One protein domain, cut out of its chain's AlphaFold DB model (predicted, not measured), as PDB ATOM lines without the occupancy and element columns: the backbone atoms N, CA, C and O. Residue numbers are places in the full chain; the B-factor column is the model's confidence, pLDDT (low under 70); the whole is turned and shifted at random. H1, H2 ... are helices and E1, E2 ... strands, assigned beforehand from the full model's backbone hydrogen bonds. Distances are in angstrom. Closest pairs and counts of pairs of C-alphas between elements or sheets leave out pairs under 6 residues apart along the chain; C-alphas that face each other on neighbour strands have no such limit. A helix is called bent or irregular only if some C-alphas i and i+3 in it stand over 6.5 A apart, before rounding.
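What this domain is: This is residues 14 to 84 of the 192 residues of the protein "YALI0D01782p" of Yarrowia lipolytica (strain CLIB 122 / E 150) (UniProt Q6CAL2). A curled sheet of four strands, shaped like part of a barrel, makes one end of an elongated model, and the small hairpin of E4 and E5 makes the other end, joined to the sheet by residues 49 to 57 and 70 to 75. The short helix H1 lies off the sheet, on the crossing from one edge strand, E1, to the other, E2. You have 71 residues printed, with six named strands and one named helix in the order E1, H1, E2, E3, E4, E5, E6; the larger sheet, in the order E1, E6, E3, E2, is mixed, and the smaller one is antiparallel. The class is mostly strand, though under half of the printed residues, 33 of 71, are in named elements. The whole is loose, with a radius of gyration of the C-alphas of 15.1 A, and spans 44 by 26 by 19 A.

Where its parts are: Find C-alpha 14 at (-42.626, 33.462, 29.944); there the strand E1 begins, residues 14 to 16, 6.6 A from first to last C-alpha. Go on to H1, residues 23 to 27, which is 6.4 A long and is not bent. E2 follows in residues 36 to 39, 9.8 A long. Look next for C-alpha 42 at (-36.050, 18.090, 44.185), where E3 begins; it takes residues 42 to 48 and measures 19.5 A. E4 is residues 58 to 60, 7.0 A, and E5 is residues 67 to 69, 6.8 A. E6, residues 76 to 83, is the longest strand by residues, 21.1 A, and ends at C-alpha 83 at (-40.595, 15.525, 38.781).

How they stand to each other: Begin with the larger sheet, which is strongly twisted; from edge to edge its strands' lines turn by 62 degrees and the way across it turns by 99 degrees. At its edge strand E1, look across to E6: they are parallel, at 17 degrees, with N 16 and O 78 within hydrogen-bond range at 2.8 A. E6 and E3, the inner strands, are antiparallel at 153 degrees; N 45 and O 81 are 2.8 A apart and N 79 and O 47 are 2.8 A apart. E3 and the edge strand E2 form a hairpin, antiparallel at 136 degrees, with N 44 and O 37 at 2.8 A. E1, H1 and E2 make a split strand-helix-strand unit, two strands running the same way with a helix between them in the chain and E6 and E3 between them in the sheet; its crossover is left-handed. H1 is only just not on the sheet, with 4 pairs of C-alphas within 10 A. Its closest C-alphas to E2 are those of Asp 25 and Leu 39, 7.2 A apart. In H1 every O i to N i+4 pair is within hydrogen-bond range. Now look at E4 and E5, a hairpin with antiparallel strands at 136 degrees; N 59 and O 68 are 3.0 A apart. Each of these two strands is apart from E1, E2, E3 and E6.

The domain as a whole: Take the C-alphas of Asp 63 and Val 84 as the two farthest apart, at 46.7 A; from the first to the last printed C-alpha it is 23.5 A. The centre of E1 is nearest to the mean of the C-alphas, at 2.0 A, and that of E5 is farthest from it, at 19.8 A. The printed part has no cut. The link from E2 to E3 is tight, and the other links are short. In the B-factor column you find a mean pLDDT of 78.6 over the printed part; residues 50 to 54 and 62 to 64 are under 70.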
ATOM      1  N   SER A  14     -41.938  33.474  28.651       85.19
ATOM      2  CA  SER A  14     -42.626  33.462  29.944       85.19
ATOM      3  C   SER A  14     -42.340  32.144  30.642       85.19
ATOM      4  O   SER A  14     -42.717  31.086  30.142       85.19
ATOM      5  N   ILE A  15     -41.672  32.202  31.794       86.25
ATOM      6  CA  ILE A  15     -41.296  31.017  32.568       86.25
ATOM      7  C   ILE A  15     -42.110  30.988  33.857       86.25
ATOM      8  O   ILE A  15     -42.002  31.873  34.708       86.25
ATOM      9  N   LYS A  16     -42.927  29.951  34.021       87.94
ATOM     10  CA  LYS A  16     -43.693  29.714  35.241       87.94
ATOM     11  C   LYS A  16     -42.880  28.867  36.210       87.94
ATOM     12  O   LYS A  16     -42.561  27.715  35.919       87.94
ATOM     13  N   LEU A  17     -42.619  29.428  37.389       86.25
ATOM     14  CA  LEU A  17     -41.851  28.778  38.446       86.25
ATOM     15  C   LEU A  17     -42.743  28.319  39.611       86.25
ATOM     16  O   LEU A  17     -43.697  29.015  39.978       86.25
ATOM     17  N   PRO A  18     -42.450  27.157  40.216       86.50
ATOM     18  CA  PRO A  18     -43.101  26.713  41.436       86.50
ATOM     19  C   PRO A  18     -42.668  27.566  42.637       86.50
ATOM     20  O   PRO A  18     -41.573  28.125  42.689       86.50
ATOM     21  N   LYS A  19     -43.555  27.664  43.632       83.12
ATOM     22  CA  LYS A  19     -43.307  28.451  44.847       83.12
ATOM     23  C   LYS A  19     -42.120  27.863  45.618       83.12
ATOM     24  O   LYS A  19     -42.132  26.677  45.936       83.12
ATOM     25  N   GLY A  20     -41.147  28.707  45.959       79.75
ATOM     26  CA  GLY A  20     -39.967  28.324  46.741       79.75
ATOM     27  C   GLY A  20     -38.732  27.942  45.919       79.75
ATOM     28  O   GLY A  20     -37.745  27.535  46.518       79.75
ATOM     29  N   VAL A  21     -38.771  28.072  44.587       81.81
ATOM     30  CA  VAL A  21     -37.563  28.041  43.749       81.81
ATOM     31  C   VAL A  21     -37.055  29.468  43.568       81.81
ATOM     32  O   VAL A  21     -37.800  30.332  43.104       81.81
ATOM     33  N   GLU A  22     -35.804  29.721  43.949       82.25
ATOM     34  CA  GLU A  22     -35.170  31.028  43.786       82.25
ATOM     35  C   GLU A  22     -34.519  31.165  42.401       82.25
ATOM     36  O   GLU A  22     -33.938  30.225  41.862       82.25
ATOM     37  N   MET A  23     -34.585  32.371  41.825       77.94
ATOM     38  CA  MET A  23     -33.965  32.677  40.524       77.94
ATOM     39  C   MET A  23     -32.436  32.557  40.557       77.94
ATOM     40  O   MET A  23     -31.821  32.271  39.533       77.94
ATOM     41  N   ALA A  24     -31.824  32.778  41.724       80.31
ATOM     42  CA  ALA A  24     -30.379  32.686  41.904       80.31
ATOM     43  C   ALA A  24     -29.867  31.253  41.688       80.31
ATOM     44  O   ALA A  24     -28.840  31.061  41.040       80.31
ATOM     45  N   ASP A  25     -30.620  30.255  42.153       77.44
ATOM     46  CA  ASP A  25     -30.257  28.846  41.995       77.44
ATOM     47  C   ASP A  25     -30.360  28.404  40.529       77.44
ATOM     48  O   ASP A  25     -29.501  27.677  40.032       77.44
ATOM     49  N   LEU A  26     -31.367  28.912  39.811       73.81
ATOM     50  CA  LEU A  26     -31.576  28.654  38.383       73.81
ATOM     51  C   LEU A  26     -30.465  29.244  37.506       73.81
ATOM     52  O   LEU A  26     -30.132  28.660  36.482       73.81
ATOM     53  N   ALA A  27     -29.863  30.368  37.905       76.56
ATOM     54  CA  ALA A  27     -28.772  30.989  37.153       76.56
ATOM     55  C   ALA A  27     -27.476  30.157  37.172       76.56
ATOM     56  O   ALA A  27     -26.608  30.348  36.321       76.56
ATOM     57  N   SER A  28     -27.330  29.244  38.137       76.06
ATOM     58  CA  SER A  28     -26.125  28.424  38.299       76.06
ATOM     59  C   SER A  28     -26.085  27.180  37.402       76.06
ATOM     60  O   SER A  28     -25.013  26.597  37.227       76.06
ATOM     61  N   GLN A  29     -27.220  26.776  36.821       72.88
ATOM     62  CA  GLN A  29     -27.336  25.574  35.998       72.88
ATOM     63  C   GLN A  29     -27.848  25.898  34.588       72.88
ATOM     64  O   GLN A  29     -28.725  26.746  34.427       72.88
ATOM     65  N   PRO A  30     -27.334  25.213  33.549       73.25
ATOM     66  CA  PRO A  30     -27.889  25.329  32.210       73.25
ATOM     67  C   PRO A  30     -29.310  24.752  32.193       73.25
ATOM     68  O   PRO A  30     -29.538  23.609  32.587       73.25
ATOM     69  N   LEU A  31     -30.270  25.565  31.756       70.94
ATOM     70  CA  LEU A  31     -31.662  25.166  31.583       70.94
ATOM     71  C   LEU A  31     -31.855  24.694  30.142       70.94
ATOM     72  O   LEU A  31     -31.865  25.506  29.219       70.94
ATOM     73  N   GLU A  32     -31.998  23.386  29.957       77.50
ATOM     74  CA  GLU A  32     -32.352  22.790  28.668       77.50
ATOM     75  C   GLU A  32     -33.859  22.511  28.614       77.50
ATOM     76  O   GLU A  32     -34.472  22.115  29.610       77.50
ATOM     77  N   ILE A  33     -34.467  22.735  27.446       73.81
ATOM     78  CA  ILE A  33     -35.877  22.413  27.190       73.81
ATOM     79  C   ILE A  33     -36.024  20.887  27.247       73.81
ATOM     80  O   ILE A  33     -35.232  20.175  26.636       73.81
ATOM     81  N   ASP A  34     -36.991  20.400  28.029       71.62
ATOM     82  CA  ASP A  34     -37.184  18.986  28.391       71.62
ATOM     83  C   ASP A  34     -36.027  18.342  29.187       71.62
ATOM     84  O   ASP A  34     -36.026  17.133  29.436       71.62
ATOM     85  N   GLY A  35     -35.068  19.146  29.654       74.88
ATOM     86  CA  GLY A  35     -33.973  18.711  30.515       74.88
ATOM     87  C   GLY A  35     -34.400  18.498  31.971       74.88
ATOM     88  O   GLY A  35     -35.306  19.157  32.492       74.88
ATOM     89  N   GLU A  36     -33.715  17.578  32.655       79.00
ATOM     90  CA  GLU A  36     -33.864  17.374  34.099       79.00
ATOM     91  C   GLU A  36     -32.898  18.272  34.869       79.00
ATOM     92  O   GLU A  36     -31.681  18.190  34.712       79.00
ATOM     93  N   VAL A  37     -33.447  19.098  35.754       79.94
ATOM     94  CA  VAL A  37     -32.688  20.041  36.574       79.94
ATOM     95  C   VAL A  37     -32.888  19.666  38.036       79.94
ATOM     96  O   VAL A  37     -34.014  19.566  38.527       79.94
ATOM     97  N   THR A  38     -31.792  19.423  38.748       79.44
ATOM     98  CA  THR A  38     -31.832  19.060  40.171       79.44
ATOM     99  C   THR A  38     -31.513  20.285  41.015       79.44
ATOM    100  O   THR A  38     -30.372  20.733  41.081       79.44
ATOM    101  N   LEU A  39     -32.539  20.830  41.673       79.81
ATOM    102  CA  LEU A  39     -32.409  21.975  42.572       79.81
ATOM    103  C   LEU A  39     -32.567  21.476  44.011       79.81
ATOM    104  O   LEU A  39     -33.658  21.122  44.479       79.81
ATOM    105  N   GLY A  40     -31.440  21.394  44.717       77.50
ATOM    106  CA  GLY A  40     -31.380  20.886  46.084       77.50
ATOM    107  C   GLY A  40     -31.801  19.416  46.185       77.50
ATOM    108  O   GLY A  40     -31.084  18.525  45.743       77.50
ATOM    109  N   LYS A  41     -32.956  19.150  46.814       79.62
ATOM    110  CA  LYS A  41     -33.495  17.789  47.034       79.62
ATOM    111  C   LYS A  41     -34.567  17.379  46.023       79.62
ATOM    112  O   LYS A  41     -35.114  16.283  46.139       79.62
ATOM    113  N   LYS A  42     -34.929  18.272  45.104       84.69
ATOM    114  CA  LYS A  42     -36.050  18.090  44.185       84.69
ATOM    115  C   LYS A  42     -35.555  18.105  42.751       84.69
ATOM    116  O   LYS A  42     -34.688  18.900  42.391       84.69
ATOM    117  N   THR A  43     -36.140  17.235  41.944       86.62
ATOM    118  CA  THR A  43     -35.909  17.209  40.505       86.62
ATOM    119  C   THR A  43     -37.033  17.974  39.833       86.62
ATOM    120  O   THR A  43     -38.201  17.806  40.182       86.62
ATOM    121  N   TYR A  44     -36.686  18.811  38.870       87.38
ATOM    122  CA  TYR A  44     -37.625  19.564  38.061       87.38
ATOM    123  C   TYR A  44     -37.392  19.263  36.581       87.38
ATOM    124  O   TYR A  44     -36.277  18.944  36.178       87.38
ATOM    125  N   ILE A  45     -38.451  19.355  35.783       87.31
ATOM    126  CA  ILE A  45     -38.401  19.296  34.321       87.31
ATOM    127  C   ILE A  45     -38.940  20.617  33.789       87.31
ATOM    128  O   ILE A  45     -39.987  21.092  34.245       87.31
ATOM    129  N   LEU A  46     -38.234  21.198  32.825       86.81
ATOM    130  CA  LEU A  46     -38.707  22.355  32.080       86.81
ATOM    131  C   LEU A  46     -39.536  21.875  30.887       86.81
ATOM    132  O   LEU A  46     -38.997  21.243  29.988       86.81
ATOM    133  N   GLN A  47     -40.835  22.157  30.889       85.12
ATOM    134  CA  GLN A  47     -41.755  21.740  29.828       85.12
ATOM    135  C   GLN A  47     -42.261  22.945  29.041       85.12
ATOM    136  O   GLN A  47     -42.612  23.973  29.629       85.12
ATOM    137  N   THR A  48     -42.362  22.799  27.723       85.25
ATOM    138  CA  THR A  48     -43.007  23.791  26.858       85.25
ATOM    139  C   THR A  48     -44.525  23.685  26.977       85.25
ATOM    140  O   THR A  48     -45.113  22.614  26.832       85.25
ATOM    141  N   MET A  49     -45.177  24.809  27.252       80.81
ATOM    142  CA  MET A  49     -46.629  24.914  27.325       80.81
ATOM    143  C   MET A  49     -47.182  25.256  25.940       80.81
ATOM    144  O   MET A  49     -47.171  26.413  25.514       80.81
ATOM    145  N   GLU A  50     -47.699  24.253  25.236       69.88
ATOM    146  CA  GLU A  50     -48.450  24.466  23.999       69.88
ATOM    147  C   GLU A  50     -49.836  25.054  24.335       69.88
ATOM    148  O   GLU A  50     -50.642  24.426  25.021       69.88
ATOM    149  N   GLY A  51     -50.117  26.289  23.892       62.16
ATOM    150  CA  GLY A  51     -51.419  26.958  24.097       62.16
ATOM    151  C   GLY A  51     -51.385  28.356  24.733       62.16
ATOM    152  O   GLY A  51     -52.414  28.870  25.170       62.16
ATOM    153  N   GLY A  52     -50.218  28.997  24.786       56.31
ATOM    154  CA  GLY A  52     -49.955  30.231  25.529       56.31
ATOM    155  C   GLY A  52     -50.424  31.571  24.945       56.31
ATOM    156  O   GLY A  52     -49.756  32.580  25.158       56.31
ATOM    157  N   HIS A  53     -51.535  31.651  24.214       56.97
ATOM    158  CA  HIS A  53     -51.854  32.863  23.434       56.97
ATOM    159  C   HIS A  53     -52.568  34.001  24.195       56.97
ATOM    160  O   HIS A  53     -52.947  34.990  23.579       56.97
ATOM    161  N   ASN A  54     -52.728  33.916  25.523       69.88
ATOM    162  CA  ASN A  54     -53.498  34.897  26.311       69.88
ATOM    163  C   ASN A  54     -52.667  35.655  27.365       69.88
ATOM    164  O   ASN A  54     -53.174  35.957  28.446       69.88
ATOM    165  N   VAL A  55     -51.389  35.935  27.103       74.00
ATOM    166  CA  VAL A  55     -50.552  36.717  28.030       74.00
ATOM    167  C   VAL A  55     -50.286  38.099  27.451       74.00
ATOM    168  O   VAL A  55     -49.701  38.226  26.380       74.00
ATOM    169  N   PHE A  56     -50.704  39.128  28.189       79.00
ATOM    170  CA  PHE A  56     -50.389  40.523  27.897       79.00
ATOM    171  C   PHE A  56     -49.204  40.967  28.745       79.00
ATOM    172  O   PHE A  56     -49.189  40.772  29.963       79.00
ATOM    173  N   VAL A  57     -48.217  41.575  28.098       81.12
ATOM    174  CA  VAL A  57     -47.001  42.054  28.752       81.12
ATOM    175  C   VAL A  57     -47.169  43.537  29.037       81.12
ATOM    176  O   VAL A  57     -47.530  44.317  28.155       81.12
ATOM    177  N   PHE A  58     -46.915  43.930  30.280       83.12
ATOM    178  CA  PHE A  58     -47.015  45.314  30.721       83.12
ATOM    179  C   PHE A  58     -45.626  45.846  31.066       83.12
ATOM    180  O   PHE A  58     -44.923  45.269  31.895       83.12
ATOM    181  N   GLY A  59     -45.236  46.947  30.428       81.31
ATOM    182  CA  GLY A  59     -43.950  47.607  30.642       81.31
ATOM    183  C   GLY A  59     -44.114  48.963  31.321       81.31
ATOM    184  O   GLY A  59     -45.124  49.652  31.141       81.31
ATOM    185  N   LYS A  60     -43.105  49.380  32.093       79.94
ATOM    186  CA  LYS A  60     -43.055  50.747  32.621       79.94
ATOM    187  C   LYS A  60     -42.779  51.708  31.468       79.94
ATOM    188  O   LYS A  60     -41.779  51.571  30.767       79.94
ATOM    189  N   LYS A  61     -43.657  52.692  31.280       75.94
ATOM    190  CA  LYS A  61     -43.413  53.780  30.330       75.94
ATOM    191  C   LYS A  61     -42.483  54.795  30.995       75.94
ATOM    192  O   LYS A  61     -42.648  55.076  32.177       75.94
ATOM    193  N   THR A  62     -41.521  55.314  30.235       69.06
ATOM    194  CA  THR A  62     -40.338  56.068  30.692       69.06
ATOM    195  C   THR A  62     -40.625  57.165  31.733       69.06
ATOM    196  O   THR A  62     -39.791  57.383  32.599       69.06
ATOM    197  N   ASP A  63     -41.827  57.756  31.726       68.25
ATOM    198  CA  ASP A  63     -42.215  58.890  32.583       68.25
ATOM    199  C   ASP A  63     -43.550  58.696  33.338       68.25
ATOM    200  O   ASP A  63     -44.194  59.668  33.727       68.25
ATOM    201  N   ALA A  64     -44.015  57.455  33.522       67.00
ATOM    202  CA  ALA A  64     -45.307  57.175  34.157       67.00
ATOM    203  C   ALA A  64     -45.199  56.221  35.358       67.00
ATOM    204  O   ALA A  64     -44.477  55.222  35.311       67.00
ATOM    205  N   ASP A  65     -45.999  56.485  36.399       79.06
ATOM    206  CA  ASP A  65     -46.207  55.587  37.553       79.06
ATOM    207  C   ASP A  65     -47.118  54.389  37.232       79.06
ATOM    208  O   ASP A  65     -47.343  53.519  38.071       79.06
ATOM    209  N   TYR A  66     -47.647  54.326  36.010       76.94
ATOM    210  CA  TYR A  66     -48.496  53.240  35.540       76.94
ATOM    211  C   TYR A  66     -47.799  52.406  34.465       76.94
ATOM    212  O   TYR A  66     -47.011  52.896  33.651       76.94
ATOM    213  N   LEU A  67     -48.128  51.115  34.449       80.81
ATOM    214  CA  LEU A  67     -47.679  50.197  33.413       80.81
ATOM    215  C   LEU A  67     -48.572  50.337  32.175       80.81
ATOM    216  O   LEU A  67     -49.799  50.379  32.280       80.81
ATOM    217  N   GLY A  68     -47.957  50.416  30.999       77.00
ATOM    218  CA  GLY A  68     -48.658  50.404  29.716       77.00
ATOM    219  C   GLY A  68     -48.638  49.008  29.104       77.00
ATOM    220  O   GLY A  68     -47.663  48.278  29.271       77.00
ATOM    221  N   ALA A  69     -49.703  48.639  28.389       74.38
ATOM    222  CA  ALA A  69     -49.712  47.412  27.601       74.38
ATOM    223  C   ALA A  69     -48.691  47.524  26.459       74.38
ATOM    224  O   ALA A  69     -48.725  48.480  25.678       74.38
ATOM    225  N   THR A  70     -47.790  46.552  26.372       73.25
ATOM    226  CA  THR A  70     -46.844  46.402  25.265       73.25
ATOM    227  C   THR A  70     -47.503  45.553  24.175       73.25
ATOM    228  O   THR A  70     -48.232  44.614  24.480       73.25
ATOM    229  N   GLN A  71     -47.250  45.853  22.896       70.44
ATOM    230  CA  GLN A  71     -47.756  45.048  21.768       70.44
ATOM    231  C   GLN A  71     -46.963  43.746  21.534       70.44
ATOM    232  O   GLN A  71     -47.252  43.006  20.599       70.44
ATOM    233  N   GLN A  72     -45.957  43.458  22.364       71.94
ATOM    234  CA  GLN A  72     -45.130  42.263  22.240       71.94
ATOM    235  C   GLN A  72     -45.892  41.017  22.693       71.94
ATOM    236  O   GLN A  72     -46.478  40.984  23.777       71.94
ATOM    237  N   THR A  73     -45.842  39.982  21.861       74.75
ATOM    238  CA  THR A  73     -46.372  38.656  22.163       74.75
ATOM    239  C   THR A  73     -45.275  37.779  22.761       74.75
ATOM    240  O   THR A  73     -44.099  37.892  22.425       74.75
ATOM    241  N   VAL A  74     -45.663  36.900  23.684       78.62
ATOM    242  CA  VAL A  74     -44.752  35.904  24.256       78.62
ATOM    243  C   VAL A  74     -44.510  34.818  23.209       78.62
ATOM    244  O   VAL A  74     -45.464  34.186  22.758       78.62
ATOM    245  N   SER A  75     -43.250  34.619  22.824       79.88
ATOM    246  CA  SER A  75     -42.837  33.643  21.811       79.88
ATOM    247  C   SER A  75     -42.959  32.213  22.333       79.88
ATOM    248  O   SER A  75     -43.508  31.357  21.650       79.88
ATOM    249  N   GLU A  76     -42.495  31.966  23.561       80.94
ATOM    250  CA  GLU A  76     -42.526  30.642  24.186       80.94
ATOM    251  C   GLU A  76     -42.942  30.737  25.651       80.94
ATOM    252  O   GLU A  76     -42.559  31.657  26.385       80.94
ATOM    253  N   GLN A  77     -43.748  29.769  26.079       85.06
ATOM    254  CA  GLN A  77     -44.139  29.612  27.470       85.06
ATOM    255  C   GLN A  77     -43.537  28.329  28.009       85.06
ATOM    256  O   GLN A  77     -43.811  27.246  27.502       85.06
ATOM    257  N   LEU A  78     -42.738  28.463  29.057       86.56
ATOM    258  CA  LEU A  78     -42.065  27.359  29.714       86.56
ATOM    259  C   LEU A  78     -42.633  27.215  31.123       86.56
ATOM    260  O   LEU A  78     -42.911  28.200  31.812       86.56
ATOM    261  N   GLN A  79     -42.808  25.984  31.578       87.12
ATOM    262  CA  GLN A  79     -43.230  25.690  32.937       87.12
ATOM    263  C   GLN A  79     -42.233  24.740  33.584       87.12
ATOM    264  O   GLN A  79     -41.968  23.656  33.072       87.12
ATOM    265  N   LEU A  80     -41.728  25.132  34.752       87.38
ATOM    266  CA  LEU A  80     -40.914  24.259  35.580       87.38
ATOM    267  C   LEU A  80     -41.838  23.384  36.438       87.38
ATOM    268  O   LEU A  80     -42.592  23.883  37.282       87.38
ATOM    269  N   VAL A  81     -41.807  22.076  36.206       87.12
ATOM    270  CA  VAL A  81     -42.656  21.086  36.878       87.12
ATOM    271  C   VAL A  81     -41.794  20.207  37.773       87.12
ATOM    272  O   VAL A  81     -40.759  19.712  37.347       87.12
ATOM    273  N   GLU A  82     -42.213  19.995  39.021       87.19
ATOM    274  CA  GLU A  82     -41.531  19.063  39.926       87.19
ATOM    275  C   GLU A  82     -41.725  17.621  39.433       87.19
ATOM    276  O   GLU A  82     -42.851  17.123  39.347       87.19
ATOM    277  N   LYS A  83     -40.619  16.944  39.120       86.62
ATOM    278  CA  LYS A  83     -40.595  15.525  38.781       86.62
ATOM    279  C   LYS A  83     -40.467  14.719  40.065       86.62
ATOM    280  O   LYS A  83     -39.422  14.717  40.715       86.62
ATOM    281  N   VAL A  84     -41.516  13.982  40.406       87.06
ATOM    282  CA  VAL A  84     -41.485  13.041  41.529       87.06
ATOM    283  C   VAL A  84     -41.116  11.658  41.003       87.06
ATOM    284  O   VAL A  84     -41.801  11.110  40.142       87.06
TER     285      VAL A  84